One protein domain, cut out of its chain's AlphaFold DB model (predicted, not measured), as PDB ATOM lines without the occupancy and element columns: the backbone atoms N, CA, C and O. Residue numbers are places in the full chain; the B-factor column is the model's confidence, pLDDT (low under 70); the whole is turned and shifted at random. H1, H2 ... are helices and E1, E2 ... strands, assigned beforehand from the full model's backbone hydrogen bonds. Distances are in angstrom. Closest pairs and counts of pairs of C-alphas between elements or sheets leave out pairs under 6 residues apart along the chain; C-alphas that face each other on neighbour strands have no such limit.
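What this domain is: This is residues 11 to 147 of the 155 residues of an uncharacterized protein of Cyanobium usitatum str. Tous (UniProt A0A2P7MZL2). A sheet of five strands, curled like part of a barrel, wraps round one end of a single long helix, H1, whose residues 11 to 39 stick out as a free arm. The printed part has 137 residues, with H1 first and then E1 to E5, the strands' order also across the antiparallel sheet. The class is mixed, helices and strands. The whole is extended, with a radius of gyration of the C-alphas of 23.3 A and spans of 91 by 26 by 19 A; the arm makes much of the length.

How they stand to each other: The strands E1, residues 67 to 70, E2, 73 to 86, E3, 94 to 105, E4, 115 to 128, and E5, 131 to 146, form a meander, each the antiparallel neighbour of the one before. E1 and E5 are edge strands. Each successive pair is a hairpin: N 68 and O 75 are 2.9 A apart in E1 and E2, N 81 and O 100 2.8 A in E2 and E3, N 101 and O 119 2.8 A in E3 and E4, and N 120 and O 141 2.8 A in E4 and E5, within hydrogen-bond range. The sheet is twisted; E2 bends by 63 degrees at residue 78 and E5 by 67 degrees at residue 134. The sheet curls round residues 41 to 56 of H1, residues 11 to 56; H1 is on one face of the sheet, and the two form two layers, a helix on one face of a sheet. The closest C-alphas of H1 and E1 are those of Ala 51 and Val 70, 6.0 A apart; of H1 and E5, Leu 56 and Leu 137, 6.8 A. In H1 every O i to N i+4 pair is within hydrogen-bond range.

Where its parts are: H1 begins at C-alpha 11, (96.025, 53.481, 111.182), and is 67.2 A long. E1 measures 10.4 A, E2 34.2 A, E3 33.7 A, E4 39.6 A and E5 37.1 A, ending at C-alpha 146, (94.922, 102.626, 92.846).

The domain as a whole: The C-alphas of Ala 11 and Pro 129, the two farthest apart, are 91.5 A apart. The printed part has no cut, and no link is long. Mean pLDDT of the printed part is 76.8; 43 residues are under 70, among them 11 to 34.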
ATOM      1  N   ALA A  11      96.685  52.982 112.384       60.34
ATOM      2  CA  ALA A  11      96.025  53.481 111.182       60.34
ATOM      3  C   ALA A  11      95.528  54.919 111.365       60.34
ATOM      4  O   ALA A  11      95.719  55.740 110.471       60.34
ATOM      5  N   THR A  12      94.964  55.258 112.526       63.19
ATOM      6  CA  THR A  12      94.576  56.638 112.865       63.19
ATOM      7  C   THR A  12      95.789  57.556 112.987       63.19
ATOM      8  O   THR A  12      95.757  58.668 112.462       63.19
ATOM      9  N   ALA A  13      96.884  57.098 113.600       60.88
ATOM     10  CA  ALA A  13      98.129  57.865 113.684       60.88
ATOM     11  C   ALA A  13      98.755  58.122 112.300       60.88
ATOM     12  O   ALA A  13      99.153  59.247 112.005       60.88
ATOM     13  N   SER A  14      98.789  57.120 111.416       63.00
ATOM     14  CA  SER A  14      99.261  57.283 110.036       63.00
ATOM     15  C   SER A  14      98.377  58.242 109.236       63.00
ATOM     16  O   SER A  14      98.899  59.081 108.506       63.00
ATOM     17  N   LEU A  15      97.053  58.182 109.412       63.41
ATOM     18  CA  LEU A  15      96.116  59.107 108.768       63.41
ATOM     19  C   LEU A  15      96.325  60.551 109.240       63.41
ATOM     20  O   LEU A  15      96.338  61.462 108.415       63.41
ATOM     21  N   LEU A  16      96.562  60.760 110.540       68.19
ATOM     22  CA  LEU A  16      96.890  62.077 111.097       68.19
ATOM     23  C   LEU A  16      98.235  62.606 110.580       68.19
ATOM     24  O   LEU A  16      98.344  63.794 110.285       68.19
ATOM     25  N   LEU A  17      99.241  61.744 110.418       67.00
ATOM     26  CA  LEU A  17     100.538  62.129 109.853       67.00
ATOM     27  C   LEU A  17     100.435  62.499 108.367       67.00
ATOM     28  O   LEU A  17     101.025  63.494 107.947       67.00
ATOM     29  N   VAL A  18      99.648  61.757 107.583       67.00
ATOM     30  CA  VAL A  18      99.391  62.075 106.170       67.00
ATOM     31  C   VAL A  18      98.590  63.374 106.044       67.00
ATOM     32  O   VAL A  18      98.985  64.244 105.271       67.00
ATOM     33  N   LEU A  19      97.530  63.566 106.841       59.09
ATOM     34  CA  LEU A  19      96.775  64.828 106.856       59.09
ATOM     35  C   LEU A  19      97.652  66.016 107.267       59.09
ATOM     36  O   LEU A  19      97.569  67.079 106.654       59.09
ATOM     37  N   SER A  20      98.508  65.837 108.274       55.34
ATOM     38  CA  SER A  20      99.439  66.870 108.730       55.34
ATOM     39  C   SER A  20     100.458  67.229 107.643       55.34
ATOM     40  O   SER A  20     100.672  68.406 107.362       55.34
ATOM     41  N   SER A  21     101.016  66.231 106.946       58.62
ATOM     42  CA  SER A  21     101.947  66.444 105.831       58.62
ATOM     43  C   SER A  21     101.296  67.196 104.665       58.62
ATOM     44  O   SER A  21     101.860  68.174 104.171       58.62
ATOM     45  N   VAL A  22     100.075  66.812 104.280       59.84
ATOM     46  CA  VAL A  22      99.316  67.479 103.209       59.84
ATOM     47  C   VAL A  22      98.933  68.908 103.608       59.84
ATOM     48  O   VAL A  22      99.068  69.828 102.801       59.84
ATOM     49  N   SER A  23      98.532  69.135 104.862       59.09
ATOM     50  CA  SER A  23      98.253  70.481 105.379       59.09
ATOM     51  C   SER A  23      99.503  71.366 105.384       59.09
ATOM     52  O   SER A  23      99.413  72.550 105.057       59.09
ATOM     53  N   LEU A  24     100.674  70.811 105.719       56.44
ATOM     54  CA  LEU A  24     101.941  71.543 105.677       56.44
ATOM     55  C   LEU A  24     102.338  71.904 104.242       56.44
ATOM     56  O   LEU A  24     102.809  73.010 103.988       56.44
ATOM     57  N   GLN A  25     102.132  70.988 103.295       60.88
ATOM     58  CA  GLN A  25     102.403  71.219 101.877       60.88
ATOM     59  C   GLN A  25     101.471  72.282 101.298       60.88
ATOM     60  O   GLN A  25     101.943  73.171 100.593       60.88
ATOM     61  N   ALA A  26     100.181  72.248 101.647       59.22
ATOM     62  CA  ALA A  26      99.218  73.275 101.265       59.22
ATOM     63  C   ALA A  26      99.604  74.646 101.842       59.22
ATOM     64  O   ALA A  26      99.680  75.622 101.096       59.22
ATOM     65  N   ALA A  27      99.955  74.711 103.131       58.75
ATOM     66  CA  ALA A  27     100.419  75.941 103.771       58.75
ATOM     67  C   ALA A  27     101.721  76.473 103.145       58.75
ATOM     68  O   ALA A  27     101.848  77.672 102.906       58.75
ATOM     69  N   ALA A  28     102.671  75.597 102.808       59.16
ATOM     70  CA  ALA A  28     103.912  75.977 102.136       59.16
ATOM     71  C   ALA A  28     103.672  76.468 100.699       59.16
ATOM     72  O   ALA A  28     104.304  77.434 100.266       59.16
ATOM     73  N   LEU A  29     102.748  75.847  99.960       60.81
ATOM     74  CA  LEU A  29     102.355  76.293  98.621       60.81
ATOM     75  C   LEU A  29     101.683  77.669  98.681       60.81
ATOM     76  O   LEU A  29     101.983  78.553  97.880       60.81
ATOM     77  N   GLN A  30     100.818  77.867  99.672       60.06
ATOM     78  CA  GLN A  30     100.091  79.108  99.890       60.06
ATOM     79  C   GLN A  30     101.042  80.232 100.328       60.06
ATOM     80  O   GLN A  30     101.003  81.318  99.753       60.06
ATOM     81  N   ALA A  31     101.989  79.953 101.226       58.19
ATOM     82  CA  ALA A  31     103.053  80.884 101.597       58.19
ATOM     83  C   ALA A  31     103.919  81.272 100.385       58.19
ATOM     84  O   ALA A  31     104.175  82.452 100.156       58.19
ATOM     85  N   ARG A  32     104.304  80.305  99.541       60.69
ATOM     86  CA  ARG A  32     105.037  80.579  98.292       60.69
ATOM     87  C   ARG A  32     104.223  81.432  97.319       60.69
ATOM     88  O   ARG A  32     104.768  82.371  96.744       60.69
ATOM     89  N   SER A  33     102.926  81.160  97.170       58.22
ATOM     90  CA  SER A  33     102.050  81.962  96.304       58.22
ATOM     91  C   SER A  33     101.884  83.401  96.804       58.22
ATOM     92  O   SER A  33     101.870  84.337  96.003       58.22
ATOM     93  N   GLN A  34     101.824  83.606  98.123       63.00
ATOM     94  CA  GLN A  34     101.726  84.934  98.724       63.00
ATOM     95  C   GLN A  34     103.023  85.719  98.530       63.00
ATOM     96  O   GLN A  34     102.979  86.881  98.128       63.00
ATOM     97  N   VAL A  35     104.175  85.070  98.727       70.19
ATOM     98  CA  VAL A  35     105.489  85.676  98.469       70.19
ATOM     99  C   VAL A  35     105.624  86.077  96.999       70.19
ATOM    100  O   VAL A  35     106.005  87.210  96.717       70.19
ATOM    101  N   GLN A  36     105.243  85.207  96.059       69.56
ATOM    102  CA  GLN A  36     105.285  85.522  94.626       69.56
ATOM    103  C   GLN A  36     104.346  86.672  94.249       69.56
ATOM    104  O   GLN A  36     104.723  87.551  93.479       69.56
ATOM    105  N   THR A  37     103.138  86.703  94.812       66.75
ATOM    106  CA  THR A  37     102.179  87.788  94.555       66.75
ATOM    107  C   THR A  37     102.702  89.121  95.093       66.75
ATOM    108  O   THR A  37     102.641  90.135  94.400       66.75
ATOM    109  N   GLY A  38     103.290  89.115  96.293       68.81
ATOM    110  CA  GLY A  38     103.910  90.299  96.887       68.81
ATOM    111  C   GLY A  38     105.160  90.775  96.142       68.81
ATOM    112  O   GLY A  38     105.411  91.975  96.088       68.81
ATOM    113  N   GLN A  39     105.940  89.866  95.551       76.62
ATOM    114  CA  GLN A  39     107.087  90.226  94.709       76.62
ATOM    115  C   GLN A  39     106.649  90.866  93.390       76.62
ATOM    116  O   GLN A  39     107.224  91.874  92.992       76.62
ATOM    117  N   ARG A  40     105.608  90.330  92.742       74.00
ATOM    118  CA  ARG A  40     105.070  90.896  91.493       74.00
ATOM    119  C   ARG A  40     104.521  92.303  91.689       74.00
ATOM    120  O   ARG A  40     104.779  93.173  90.867       74.00
ATOM    121  N   LEU A  41     103.803  92.534  92.790       73.31
ATOM    122  CA  LEU A  41     103.301  93.867  93.116       73.31
ATOM    123  C   LEU A  41     104.456  94.864  93.273       73.31
ATOM    124  O   LEU A  41     104.456  95.872  92.579       73.31
ATOM    125  N   ARG A  42     105.474  94.535  94.078       78.25
ATOM    126  CA  ARG A  42     106.658  95.399  94.246       78.25
ATOM    127  C   ARG A  42     107.362  95.698  92.927       78.25
ATOM    128  O   ARG A  42     107.693  96.841  92.654       78.25
ATOM    129  N   GLN A  43     107.532  94.695  92.068       80.69
ATOM    130  CA  GLN A  43     108.125  94.909  90.744       80.69
ATOM    131  C   GLN A  43     107.306  95.884  89.893       80.69
ATOM    132  O   GLN A  43     107.879  96.683  89.156       80.69
ATOM    133  N   ALA A  44     105.978  95.826  89.969       75.25
ATOM    134  CA  ALA A  44     105.122  96.768  89.264       75.25
ATOM    135  C   ALA A  44     105.198  98.189  89.849       75.25
ATOM    136  O   ALA A  44     105.193  99.154  89.086       75.25
ATOM    137  N   GLU A  45     105.319  98.321  91.170       79.12
ATOM    138  CA  GLU A  45     105.538  99.600  91.860       79.12
ATOM    139  C   GLU A  45     106.864 100.241  91.428       79.12
ATOM    140  O   GLU A  45     106.881 101.395  90.996       79.12
ATOM    141  N   ASP A  46     107.952  99.465  91.430       84.38
ATOM    142  CA  ASP A  46     109.273  99.912  90.979       84.38
ATOM    143  C   ASP A  46     109.238 100.369  89.508       84.38
ATOM    144  O   ASP A  46     109.821 101.393  89.140       84.38
ATOM    145  N   ARG A  47     108.505  99.640  88.655       82.19
ATOM    146  CA  ARG A  47     108.310  99.990  87.237       82.19
ATOM    147  C   ARG A  47     107.529 101.296  87.074       82.19
ATOM    148  O   ARG A  47     107.930 102.127  86.262       82.19
ATOM    149  N   LEU A  48     106.454 101.507  87.840       80.19
ATOM    150  CA  LEU A  48     105.695 102.764  87.816       80.19
ATOM    151  C   LEU A  48     106.528 103.943  88.323       80.19
ATOM    152  O   LEU A  48     106.473 105.021  87.735       80.19
ATOM    153  N   MET A  49     107.338 103.737  89.364       84.50
ATOM    154  CA  MET A  49     108.256 104.757  89.868       84.50
ATOM    155  C   MET A  49     109.281 105.147  88.797       84.50
ATOM    156  O   MET A  49     109.517 106.332  88.560       84.50
ATOM    157  N   SER A  50     109.854 104.164  88.100       85.00
ATOM    158  CA  SER A  50     110.795 104.420  87.007       85.00
ATOM    159  C   SER A  50     110.127 105.116  85.813       85.00
ATOM    160  O   SER A  50     110.684 106.065  85.264       85.00
ATOM    161  N   ALA A  51     108.900 104.720  85.456       82.44
ATOM    162  CA  ALA A  51     108.092 105.393  84.438       82.44
ATOM    163  C   ALA A  51     107.787 106.851  84.802       82.44
ATOM    164  O   ALA A  51     107.914 107.731  83.950       82.44
ATOM    165  N   ALA A  52     107.457 107.122  86.068       81.94
ATOM    166  CA  ALA A  52     107.272 108.476  86.569       81.94
ATOM    167  C   ALA A  52     108.545 109.297  86.389       81.94
ATOM    168  O   ALA A  52     108.511 110.345  85.753       81.94
ATOM    169  N   GLN A  53     109.682 108.794  86.862       83.69
ATOM    170  CA  GLN A  53     110.962 109.481  86.699       83.69
ATOM    171  C   GLN A  53     111.295 109.739  85.226       83.69
ATOM    172  O   GLN A  53     111.732 110.834  84.891       83.69
ATOM    173  N   HIS A  54     111.044 108.776  84.336       83.00
ATOM    174  CA  HIS A  54     111.312 108.926  82.907       83.00
ATOM    175  C   HIS A  54     110.417 109.984  82.243       83.00
ATOM    176  O   HIS A  54     110.916 110.851  81.531       83.00
ATOM    177  N   LEU A  55     109.100 109.934  82.468       76.31
ATOM    178  CA  LEU A  55     108.156 110.908  81.906       76.31
ATOM    179  C   LEU A  55     108.430 112.325  82.428       76.31
ATOM    180  O   LEU A  55     108.225 113.297  81.712       76.31
ATOM    181  N   LEU A  56     108.923 112.436  83.660       71.50
ATOM    182  CA  LEU A  56     109.077 113.705  84.371       71.50
ATOM    183  C   LEU A  56     110.500 114.264  84.343       71.50
ATOM    184  O   LEU A  56     110.715 115.411  84.729       71.50
ATOM    185  N   ALA A  57     111.467 113.482  83.863       69.69
ATOM    186  CA  ALA A  57     112.773 113.983  83.453       69.69
ATOM    187  C   ALA A  57     112.680 114.827  82.169       69.69
ATOM    188  O   ALA A  57     113.594 115.599  81.873       69.69
ATOM    189  N   ALA A  58     111.588 114.703  81.407       69.56
ATOM    190  CA  ALA A  58     111.340 115.568  80.267       69.56
ATOM    191  C   ALA A  58     111.036 117.003  80.752       69.56
ATOM    192  O   ALA A  58     110.163 117.194  81.595       69.56
ATOM    193  N   PRO A  59     111.701 118.034  80.201       59.12
ATOM    194  CA  PRO A  59     111.524 119.426  80.631       59.12
ATOM    195  C   PRO A  59     110.182 120.046  80.199       59.12
ATOM    196  O   PRO A  59     109.904 121.202  80.520       59.12
ATOM    197  N   ALA A  60     109.366 119.307  79.444       68.69
ATOM    198  CA  ALA A  60     108.059 119.740  78.974       68.69
ATOM    199  C   ALA A  60     106.955 119.316  79.950       68.69
ATOM    200  O   ALA A  60     107.022 118.244  80.549       68.69
ATOM    201  N   THR A  61     105.907 120.133  80.066       73.12
ATOM    202  CA  THR A  61     104.692 119.739  80.788       73.12
ATOM    203  C   THR A  61     104.114 118.480  80.146       73.12
ATOM    204  O   THR A  61     103.808 118.511  78.949       73.12
ATOM    205  N   PRO A  62     103.977 117.381  80.900       77.94
ATOM    206  CA  PRO A  62     103.513 116.125  80.341       77.94
ATOM    207  C   PRO A  62     102.042 116.228  79.929       77.94
ATOM    208  O   PRO A  62     101.255 116.964  80.531       77.94
ATOM    209  N   VAL A  63     101.672 115.494  78.881       83.19
ATOM    210  CA  VAL A  63     100.340 115.576  78.266       83.19
ATOM    211  C   VAL A  63      99.527 114.343  78.642       83.19
ATOM    212  O   VAL A  63     100.018 113.220  78.573       83.19
ATOM    213  N   VAL A  64      98.270 114.524  79.048       85.25
ATOM    214  CA  VAL A  64      97.378 113.386  79.325       85.25
ATOM    215  C   VAL A  64      97.173 112.575  78.042       85.25
ATOM    216  O   VAL A  64      96.930 113.134  76.977       85.25
ATOM    217  N   GLY A  65      97.300 111.255  78.142       83.88
ATOM    218  CA  GLY A  65      97.355 110.330  77.011       83.88
ATOM    219  C   GLY A  65      98.769 110.095  76.475       83.88
ATOM    220  O   GLY A  65      98.947 109.232  75.621       83.88
ATOM    221  N   GLN A  66      99.784 110.808  76.977       85.56
ATOM    222  CA  GLN A  66     101.173 110.543  76.619       85.56
ATOM    223  C   GLN A  66     101.563 109.142  77.077       85.56
ATOM    224  O   GLN A  66     101.470 108.803  78.259       85.56
ATOM    225  N   THR A  67     102.021 108.347  76.122       86.31
ATOM    226  CA  THR A  67     102.542 107.011  76.363       86.31
ATOM    227  C   THR A  67     104.058 107.027  76.346       86.31
ATOM    228  O   THR A  67     104.684 107.798  75.616       86.31
ATOM    229  N   GLY A  68     104.660 106.140  77.119       85.19
ATOM    230  CA  GLY A  68     106.091 105.908  77.087       85.19
ATOM    231  C   GLY A  68     106.409 104.464  77.411       85.19
ATOM    232  O   GLY A  68     105.530 103.663  77.728       85.19
ATOM    233  N   GLN A  69     107.689 104.132  77.330       84.25
ATOM    234  CA  GLN A  69     108.169 102.799  77.640       84.25
ATOM    235  C   GLN A  69     109.427 102.902  78.493       84.25
ATOM    236  O   GLN A  69     110.337 103.660  78.168       84.25
ATOM    237  N   VAL A  70     109.479 102.134  79.581       78.62
ATOM    238  CA  VAL A  70     110.704 101.929  80.359       78.62
ATOM    239  C   VAL A  70     111.035 100.442  80.340       78.62
ATOM    240  O   VAL A  70     110.341  99.623  80.945       78.62
ATOM    241  N   GLY A  71     112.085 100.075  79.604       78.00
ATOM    242  CA  GLY A  71     112.439  98.671  79.388       78.00
ATOM    243  C   GLY A  71     111.302  97.900  78.691       78.00
ATOM    244  O   GLY A  71     110.828  98.347  77.650       78.00
ATOM    245  N   PRO A  72     110.832  96.755  79.224       75.06
ATOM    246  CA  PRO A  72     109.772  95.961  78.595       75.06
ATOM    247  C   PRO A  72     108.351  96.484  78.871       75.06
ATOM    248  O   PRO A  72     107.380  95.825  78.514       75.06
ATOM    249  N   VAL A  73     108.211  97.629  79.540       72.81
ATOM    250  CA  VAL A  73     106.953  98.050  80.157       72.81
ATOM    251  C   VAL A  73     106.473  99.361  79.555       72.81
ATOM    252  O   VAL A  73     107.146 100.385  79.678       72.81
ATOM    253  N   ALA A  74     105.299  99.319  78.927       86.38
ATOM    254  CA  ALA A  74     104.602 100.498  78.439       86.38
ATOM    255  C   ALA A  74     103.751 101.122  79.551       86.38
ATOM    256  O   ALA A  74     103.179 100.426  80.397       86.38
ATOM    257  N   TYR A  75     103.685 102.447  79.555       86.75
ATOM    258  CA  TYR A  75     102.867 103.215  80.478       86.75
ATOM    259  C   TYR A  75     102.160 104.352  79.746       86.75
ATOM    260  O   TYR A  75     102.632 104.829  78.713       86.75
ATOM    261  N   SER A  76     101.058 104.823  80.320       89.12
ATOM    262  CA  SER A  76     100.333 106.004  79.865       89.12
ATOM    263  C   SER A  76     100.070 106.972  81.017       89.12
ATOM    264  O   SER A  76      99.854 106.570  82.163       89.12
ATOM    265  N   LEU A  77     100.100 108.271  80.724       88.69
ATOM    266  CA  LEU A  77      99.659 109.307  81.651       88.69
ATOM    267  C   LEU A  77      98.143 109.462  81.561       88.69
ATOM    268  O   LEU A  77      97.621 109.944  80.562       88.69
ATOM    269  N   VAL A  78      97.429 109.092  82.618       89.94
ATOM    270  CA  VAL A  78      95.957 109.105  82.642       89.94
ATOM    271  C   VAL A  78      95.407 110.408  83.209       89.94
ATOM    272  O   VAL A  78      94.326 110.848  82.828       89.94
ATOM    273  N   ALA A  79      96.143 111.042  84.119       88.50
ATOM    274  CA  ALA A  79      95.769 112.338  84.669       88.50
ATOM    275  C   ALA A  79      97.010 113.143  85.041       88.50
ATOM    276  O   ALA A  79      98.004 112.583  85.504       88.50
ATOM    277  N   PHE A  80      96.925 114.457  84.882       89.25
ATOM    278  CA  PHE A  80      97.946 115.398  85.312       89.25
ATOM    279  C   PHE A  80      97.267 116.651  85.865       89.25
ATOM    280  O   PHE A  80      96.381 117.207  85.220       89.25
ATOM    281  N   ASP A  81      97.661 117.061  87.064       88.31
ATOM    282  CA  ASP A  81      97.181 118.256  87.754       88.31
ATOM    283  C   ASP A  81      98.385 119.111  88.172       88.31
ATOM    284  O   ASP A  81      99.251 118.657  88.921       88.31
ATOM    285  N   GLY A  82      98.456 120.344  87.669       84.94
ATOM    286  CA  GLY A  82      99.561 121.282  87.884       84.94
ATOM    287  C   GLY A  82     100.308 121.654  86.591       84.94
ATOM    288  O   GLY A  82      99.790 121.434  85.496       84.94
ATOM    289  N   PRO A  83     101.525 122.230  86.690       84.12
ATOM    290  CA  PRO A  83     102.205 122.617  87.926       84.12
ATOM    291  C   PRO A  83     101.619 123.879  88.576       84.12
ATOM    292  O   PRO A  83     101.492 124.926  87.943       84.12
ATOM    293  N   HIS A  84     101.320 123.778  89.872       87.69
ATOM    294  CA  HIS A  84     100.924 124.890  90.738       87.69
ATOM    295  C   HIS A  84     102.181 125.503  91.354       87.69
ATOM    296  O   HIS A  84     102.889 124.825  92.098       87.69
ATOM    297  N   TRP A  85     102.499 126.749  91.004       87.19
ATOM    298  CA  TRP A  85     103.730 127.420  91.432       87.19
ATOM    299  C   TRP A  85     103.507 128.242  92.701       87.19
ATOM    300  O   TRP A  85     102.607 129.077  92.749       87.19
ATOM    301  N   ASP A  86     104.369 128.036  93.694       83.25
ATOM    302  CA  ASP A  86     104.382 128.776  94.951       83.25
ATOM    303  C   ASP A  86     105.328 129.989  94.851       83.25
ATOM    304  O   ASP A  86     106.475 129.880  94.401       83.25
ATOM    305  N   GLY A  87     104.865 131.144  95.341       71.00
ATOM    306  CA  GLY A  87     105.655 132.376  95.461       71.00
ATOM    307  C   GLY A  87     105.380 133.431  94.381       71.00
ATOM    308  O   GLY A  87     104.922 133.137  93.278       71.00
ATOM    309  N   ALA A  88     105.655 134.697  94.710       65.44
ATOM    310  CA  ALA A  88     105.468 135.821  93.793       65.44
ATOM    311  C   ALA A  88     106.446 135.755  92.602       65.44
ATOM    312  O   ALA A  88     107.578 135.283  92.734       65.44
ATOM    313  N   LEU A  89     106.012 136.242  91.434       66.44
ATOM    314  CA  LEU A  89     106.821 136.389  90.216       66.44
ATOM    315  C   LEU A  89     107.844 137.528  90.382       66.44
ATOM    316  O   LEU A  89     107.726 138.583  89.768       66.44
ATOM    317  N   ALA A  90     108.837 137.343  91.249       63.88
ATOM    318  CA  ALA A  90     109.997 138.224  91.293       63.88
ATOM    319  C   ALA A  90     111.006 137.757  90.233       63.88
ATOM    320  O   ALA A  90     111.457 136.608  90.255       63.88
ATOM    321  N   ALA A  91     111.338 138.638  89.287       63.12
ATOM    322  CA  ALA A  91     112.321 138.352  88.243       63.12
ATOM    323  C   ALA A  91     113.669 137.939  88.866       63.12
ATOM    324  O   ALA A  91     114.142 138.574  89.807       63.12
ATOM    325  N   GLY A  92     114.270 136.858  88.358       66.69
ATOM    326  CA  GLY A  92     115.525 136.294  88.871       66.69
ATOM    327  C   GLY A  92     115.371 135.319  90.046       66.69
ATOM    328  O   GLY A  92     116.363 134.745  90.489       66.69
ATOM    329  N   GLY A  93     114.152 135.108  90.552       79.50
ATOM    330  CA  GLY A  93     113.879 134.182  91.650       79.50
ATOM    331  C   GLY A  93     113.749 132.719  91.212       79.50
ATOM    332  O   GLY A  93     113.284 132.409  90.112       79.50
ATOM    333  N   LEU A  94     114.114 131.804  92.114       83.12
ATOM    334  CA  LEU A  94     113.766 130.386  92.012       83.12
ATOM    335  C   LEU A  94     112.330 130.194  92.510       83.12
ATOM    336  O   LEU A  94     112.039 130.474  93.673       83.12
ATOM    337  N   GLN A  95     111.449 129.680  91.657       86.88
ATOM    338  CA  GLN A  95     110.113 129.253  92.060       86.88
ATOM    339  C   GLN A  95     110.079 127.748  92.272       86.88
ATOM    340  O   GLN A  95     110.706 126.990  91.530       86.88
ATOM    341  N   ARG A  96     109.314 127.319  93.275       88.31
ATOM    342  CA  ARG A  96     108.985 125.911  93.495       88.31
ATOM    343  C   ARG A  96     107.548 125.667  93.081       88.31
ATOM    344  O   ARG A  96     106.705 126.540  93.238       88.31
ATOM    345  N   GLY A  97     107.284 124.500  92.525       88.88
ATOM    346  CA  GLY A  97     105.962 124.107  92.076       88.88
ATOM    347  C   GLY A  97     105.630 122.697  92.508       88.88
ATOM    348  O   GLY A  97     106.514 121.885  92.786       88.88
ATOM    349  N   ARG A  98     104.334 122.418  92.570       90.25
ATOM    350  CA  ARG A  98     103.799 121.099  92.879       90.25
ATOM    351  C   ARG A  98     102.880 120.640  91.765       90.25
ATOM    352  O   ARG A  98     102.092 121.426  91.243       90.25
ATOM    353  N   ALA A  99     102.971 119.367  91.422       89.19
ATOM    354  CA  ALA A  99     102.053 118.730  90.488       89.19
ATOM    355  C   ALA A  99     101.682 117.329  90.981       89.19
ATOM    356  O   ALA A  99     102.348 116.765  91.850       89.19
ATOM    357  N   ALA A 100     100.616 116.771  90.430       89.31
ATOM    358  CA  ALA A 100     100.226 115.390  90.619       89.31
ATOM    359  C   ALA A 100     100.040 114.720  89.256       89.31
ATOM    360  O   ALA A 100      99.405 115.271  88.364       89.31
ATOM    361  N   ALA A 101     100.585 113.521  89.097       89.00
ATOM    362  CA  ALA A 101     100.473 112.716  87.889       89.00
ATOM    363  C   ALA A 101      99.891 111.350  88.246       89.00
ATOM    364  O   ALA A 101     100.272 110.758  89.248       89.00
ATOM    365  N   THR A 102      98.977 110.827  87.437       90.19
ATOM    366  CA  THR A 102      98.506 109.444  87.550       90.19
ATOM    367  C   THR A 102      98.965 108.673  86.332       90.19
ATOM    368  O   THR A 102      98.586 109.010  85.210       90.19
ATOM    369  N   LEU A 103      99.765 107.640  86.564       88.94
ATOM    370  CA  LEU A 103     100.279 106.760  85.526       88.94
ATOM    371  C   LEU A 103      99.545 105.432  85.567       88.94
ATOM    372  O   LEU A 103      99.205 104.937  86.642       88.94
ATOM    373  N   GLU A 104      99.337 104.859  84.393       89.56
ATOM    374  CA  GLU A 104      98.832 103.511  84.207       89.56
ATOM    375  C   GLU A 104      99.877 102.665  83.490       89.56
ATOM    376  O   GLU A 104     100.363 103.039  82.426       89.56
ATOM    377  N   LEU A 105     100.206 101.518  84.078       85.25
ATOM    378  CA  LEU A 105     100.930 100.453  83.399       85.25
ATOM    379  C   LEU A 105      99.997  99.737  82.438       85.25
ATOM    380  O   LEU A 105      98.937  99.255  82.855       85.25
ATOM    381  N   GLU A 106     100.436  99.588  81.192       82.94
ATOM    382  CA  GLU A 106      99.717  98.743  80.254       82.94
ATOM    383  C   GLU A 106      99.767  97.270  80.697       82.94
ATOM    384  O   GLU A 106     100.773  96.813  81.261       82.94
ATOM    385  N   PRO A 107      98.688  96.504  80.463       77.81
ATOM    386  CA  PRO A 107      98.653  95.087  80.784       77.81
ATOM    387  C   PRO A 107      99.782  94.332  80.078       77.81
ATOM    388  O   PRO A 107      99.965  94.439  78.868       77.81
ATOM    389  N   THR A 108     100.505  93.508  80.826       73.00
ATOM    390  CA  THR A 108     101.526  92.602  80.282       73.00
ATOM    391  C   THR A 108     101.140  91.151  80.556       73.00
ATOM    392  O   THR A 108     100.261  90.875  81.372       73.00
ATOM    393  N   ALA A 109     101.816  90.194  79.914       69.38
ATOM    394  CA  ALA A 109     101.588  88.768  80.172       69.38
ATOM    395  C   ALA A 109     101.821  88.384  81.652       69.38
ATOM    396  O   ALA A 109     101.138  87.514  82.185       69.38
ATOM    397  N   GLU A 110     102.758  89.060  82.328       68.00
ATOM    398  CA  GLU A 110     103.054  88.864  83.755       68.00
ATOM    399  C   GLU A 110     102.058  89.594  84.675       68.00
ATOM    400  O   GLU A 110     101.788  89.140  85.791       68.00
ATOM    401  N   GLN A 111     101.500  90.712  84.201       68.56
ATOM    402  CA  GLN A 111     100.593  91.591  84.935       68.56
ATOM    403  C   GLN A 111      99.370  91.930  84.059       68.56
ATOM    404  O   GLN A 111      99.308  93.004  83.461       68.56
ATOM    405  N   PRO A 112      98.369  91.035  83.973       66.38
ATOM    406  CA  PRO A 112      97.257  91.169  83.024       66.38
ATOM    407  C   PRO A 112      96.242  92.255  83.406       66.38
ATOM    408  O   PRO A 112      95.298  92.513  82.664       66.38
ATOM    409  N   ARG A 113      96.387  92.869  84.584       73.69
ATOM    410  CA  ARG A 113      95.535  93.970  85.035       73.69
ATOM    411  C   ARG A 113      96.313  95.271  84.954       73.69
ATOM    412  O   ARG A 113      97.421  95.336  85.483       73.69
ATOM    413  N   ALA A 114      95.681  96.287  84.374       76.88
ATOM    414  CA  ALA A 114      96.185  97.648  84.405       76.88
ATOM    415  C   ALA A 114      96.385  98.095  85.859       76.88
ATOM    416  O   ALA A 114      95.496  97.946  86.707       76.88
ATOM    417  N   LEU A 115      97.575  98.611  86.150       82.81
ATOM    418  CA  LEU A 115      97.926  99.135  87.463       82.81
ATOM    419  C   LEU A 115      98.082 100.638  87.365       82.81
ATOM    420  O   LEU A 115      98.838 101.128  86.534       82.81
ATOM    421  N   ARG A 116      97.380 101.355  88.241       88.12
ATOM    422  CA  ARG A 116      97.441 102.811  88.314       88.12
ATOM    423  C   ARG A 116      98.111 103.247  89.603       88.12
ATOM    424  O   ARG A 116      97.763 102.743  90.672       88.12
ATOM    425  N   ALA A 117      99.001 104.224  89.517       87.81
ATOM    426  CA  ALA A 117      99.567 104.891  90.682       87.81
ATOM    427  C   ALA A 117      99.570 106.403  90.496       87.81
ATOM    428  O   ALA A 117      99.793 106.915  89.397       87.81
ATOM    429  N   ALA A 118      99.292 107.101  91.592       89.50
ATOM    430  CA  ALA A 118      99.377 108.546  91.660       89.50
ATOM    431  C   ALA A 118     100.731 108.957  92.245       89.50
ATOM    432  O   ALA A 118     101.184 108.403  93.247       89.50
ATOM    433  N   TYR A 119     101.337 109.972  91.647       88.12
ATOM    434  CA  TYR A 119     102.633 110.528  91.999       88.12
ATOM    435  C   TYR A 119     102.500 112.019  92.264       88.12
ATOM    436  O   TYR A 119     101.897 112.748  91.483       88.12
ATOM    437  N   GLY A 120     103.060 112.469  93.379       89.19
ATOM    438  CA  GLY A 120     103.212 113.868  93.733       89.19
ATOM    439  C   GLY A 120     104.593 114.335  93.311       89.19
ATOM    440  O   GLY A 120     105.581 113.631  93.510       89.19
ATOM    441  N   LEU A 121     104.650 115.519  92.728       88.50
ATOM    442  CA  LEU A 121     105.825 116.053  92.065       88.50
ATOM    443  C   LEU A 121     106.216 117.359  92.717       88.50
ATOM    444  O   LEU A 121     105.360 118.211  92.962       88.50
ATOM    445  N   GLU A 122     107.509 117.517  92.953       90.38
ATOM    446  CA  GLU A 122     108.101 118.786  93.340       90.38
ATOM    447  C   GLU A 122     109.014 119.252  92.220       90.38
ATOM    448  O   GLU A 122     109.914 118.533  91.783       90.38
ATOM    449  N   LEU A 123     108.748 120.458  91.740       88.69
ATOM    450  CA  LEU A 123     109.410 121.067  90.602       88.69
ATOM    451  C   LEU A 123     110.078 122.363  91.052       88.69
ATOM    452  O   LEU A 123     109.605 123.035  91.971       88.69
ATOM    453  N   SER A 124     111.141 122.757  90.372       88.00
ATOM    454  CA  SER A 124     111.661 124.118  90.410       88.00
ATOM    455  C   SER A 124     111.705 124.709  89.014       88.00
ATOM    456  O   SER A 124     111.837 124.000  88.022       88.00
ATOM    457  N   ARG A 125     111.600 126.030  88.931       86.81
ATOM    458  CA  ARG A 125     111.909 126.777  87.715       86.81
ATOM    459  C   ARG A 125     112.608 128.071  88.072       86.81
ATOM    460  O   ARG A 125     112.345 128.658  89.124       86.81
ATOM    461  N   THR A 126     113.477 128.532  87.191       85.25
ATOM    462  CA  THR A 126     114.062 129.869  87.281       85.25
ATOM    463  C   THR A 126     113.172 130.856  86.537       85.25
ATOM    464  O   THR A 126     112.648 130.544  85.472       85.25
ATOM    465  N   LEU A 127     112.955 132.046  87.092       81.69
ATOM    466  CA  LEU A 127     112.299 133.135  86.369       81.69
ATOM    467  C   LEU A 127     113.357 134.027  85.735       81.69
ATOM    468  O   LEU A 127     114.150 134.642  86.448       81.69
ATOM    469  N   THR A 128     113.360 134.121  84.411       78.38
ATOM    470  CA  THR A 128     114.194 135.077  83.684       78.38
ATOM    471  C   THR A 128     113.371 136.321  83.327       78.38
ATOM    472  O   THR A 128     112.138 136.285  83.364       78.38
ATOM    473  N   PRO A 129     114.022 137.446  82.985       75.69
ATOM    474  CA  PRO A 129     113.326 138.646  82.512       75.69
ATOM    475  C   PRO A 129     112.483 138.405  81.249       75.69
ATOM    476  O   PRO A 129     111.528 139.134  81.006       75.69
ATOM    477  N   GLU A 130     112.825 137.379  80.465       78.88
ATOM    478  CA  GLU A 130     112.125 137.001  79.232       78.88
ATOM    479  C   GLU A 130     110.972 136.010  79.469       78.88
ATOM    480  O   GLU A 130     110.193 135.742  78.555       78.88
ATOM    481  N   GLY A 131     110.824 135.478  80.690       75.12
ATOM    482  CA  GLY A 131     109.753 134.552  81.055       75.12
ATOM    483  C   GLY A 131     110.195 133.428  82.001       75.12
ATOM    484  O   GLY A 131     111.292 133.449  82.559       75.12
ATOM    485  N   PRO A 132     109.338 132.420  82.240       74.88
ATOM    486  CA  PRO A 132     109.743 131.233  82.984       74.88
ATOM    487  C   PRO A 132     110.806 130.452  82.201       74.88
ATOM    488  O   PRO A 132     110.588 130.058  81.058       74.88
ATOM    489  N   GLY A 133     111.951 130.230  82.840       76.19
ATOM    490  CA  GLY A 133     113.048 129.410  82.344       76.19
ATOM    491  C   GLY A 133     112.765 127.911  82.450       76.19
ATOM    492  O   GLY A 133     111.630 127.468  82.653       76.19
ATOM    493  N   SER A 134     113.822 127.111  82.310       77.75
ATOM    494  CA  SER A 134     113.729 125.654  82.346       77.75
ATOM    495  C   SER A 134     113.199 125.145  83.688       77.75
ATOM    496  O   SER A 134     113.586 125.605  84.766       77.75
ATOM    497  N   GLN A 135     112.290 124.176  83.601       84.06
ATOM    498  CA  GLN A 135     111.755 123.463  84.753       84.06
ATOM    499  C   GLN A 135     112.668 122.280  85.082       84.06
ATOM    500  O   GLN A 135     113.201 121.627  84.185       84.06
ATOM    501  N   GLN A 136     112.846 122.004  86.368       84.94
ATOM    502  CA  GLN A 136     113.606 120.872  86.877       84.94
ATOM    503  C   GLN A 136     112.758 120.087  87.870       84.94
ATOM    504  O   GLN A 136     112.077 120.659  88.722       84.94
ATOM    505  N   LEU A 137     112.822 118.763  87.773       85.69
ATOM    506  CA  LEU A 137     112.226 117.858  88.744       85.69
ATOM    507  C   LEU A 137     113.135 117.757  89.971       85.69
ATOM    508  O   LEU A 137     114.282 117.333  89.860       85.69
ATOM    509  N   LEU A 138     112.619 118.151  91.133       87.62
ATOM    510  CA  LEU A 138     113.332 118.069  92.408       87.62
ATOM    511  C   LEU A 138     113.059 116.747  93.120       87.62
ATOM    512  O   LEU A 138     113.977 116.134  93.660       87.62
ATOM    513  N   ALA A 139     111.794 116.324  93.146       86.69
ATOM    514  CA  ALA A 139     111.388 115.102  93.821       86.69
ATOM    515  C   ALA A 139     110.133 114.487  93.195       86.69
ATOM    516  O   ALA A 139     109.248 115.182  92.692       86.69
ATOM    517  N   VAL A 140     110.054 113.161  93.302       87.62
ATOM    518  CA  VAL A 140     108.871 112.355  92.992       87.62
ATOM    519  C   VAL A 140     108.517 111.578  94.248       87.62
ATOM    520  O   VAL A 140     109.370 110.904  94.824       87.62
ATOM    521  N   ARG A 141     107.261 111.663  94.677       85.94
ATOM    522  CA  ARG A 141     106.720 110.864  95.778       85.94
ATOM    523  C   ARG A 141     105.532 110.058  95.295       85.94
ATOM    524  O   ARG A 141     104.683 110.579  94.578       85.94
ATOM    525  N   GLU A 142     105.434 108.807  95.710       86.19
ATOM    526  CA  GLU A 142     104.215 108.040  95.485       86.19
ATOM    527  C   GLU A 142     103.116 108.536  96.440       86.19
ATOM    528  O   GLU A 142     103.337 108.678  97.642       86.19
ATOM    529  N   LEU A 143     101.938 108.849  95.900       82.50
ATOM    530  CA  LEU A 143     100.746 109.228  96.671       82.50
ATOM    531  C   LEU A 143      99.831 108.027  96.936       82.50
ATOM    532  O   LEU A 143      98.969 108.086  97.811       82.50
ATOM    533  N   GLY A 144     100.019 106.950  96.175       77.81
ATOM    534  CA  GLY A 144      99.419 105.647  96.412       77.81
ATOM    535  C   GLY A 144      99.015 104.930  95.128       77.81
ATOM    536  O   GLY A 144      98.662 105.544  94.113       77.81
ATOM    537  N   LEU A 145      98.995 103.603  95.214       67.88
ATOM    538  CA  LEU A 145      98.491 102.729  94.163       67.88
ATOM    539  C   LEU A 145      96.972 102.615  94.211       67.88
ATOM    540  O   LEU A 145      96.367 102.205  95.205       67.88
ATOM    541  N   ARG A 146      96.338 102.901  93.078       64.56
ATOM    542  CA  ARG A 146      94.922 102.626  92.846       64.56
ATOM    543  C   ARG A 146      94.799 101.382  91.977       64.56
ATOM    544  O   ARG A 146      94.565 101.451  90.779       64.56
ATOM    545  N   GLY A 147      94.908 100.215  92.605       54.59
ATOM    546  CA  GLY A 147      94.806  98.914  91.933       54.59
ATOM    547  C   GLY A 147      93.389  98.452  91.548       54.59
ATOM    548  O   GLY A 147      93.199  97.264  91.296       54.59
TER     549      GLY A 147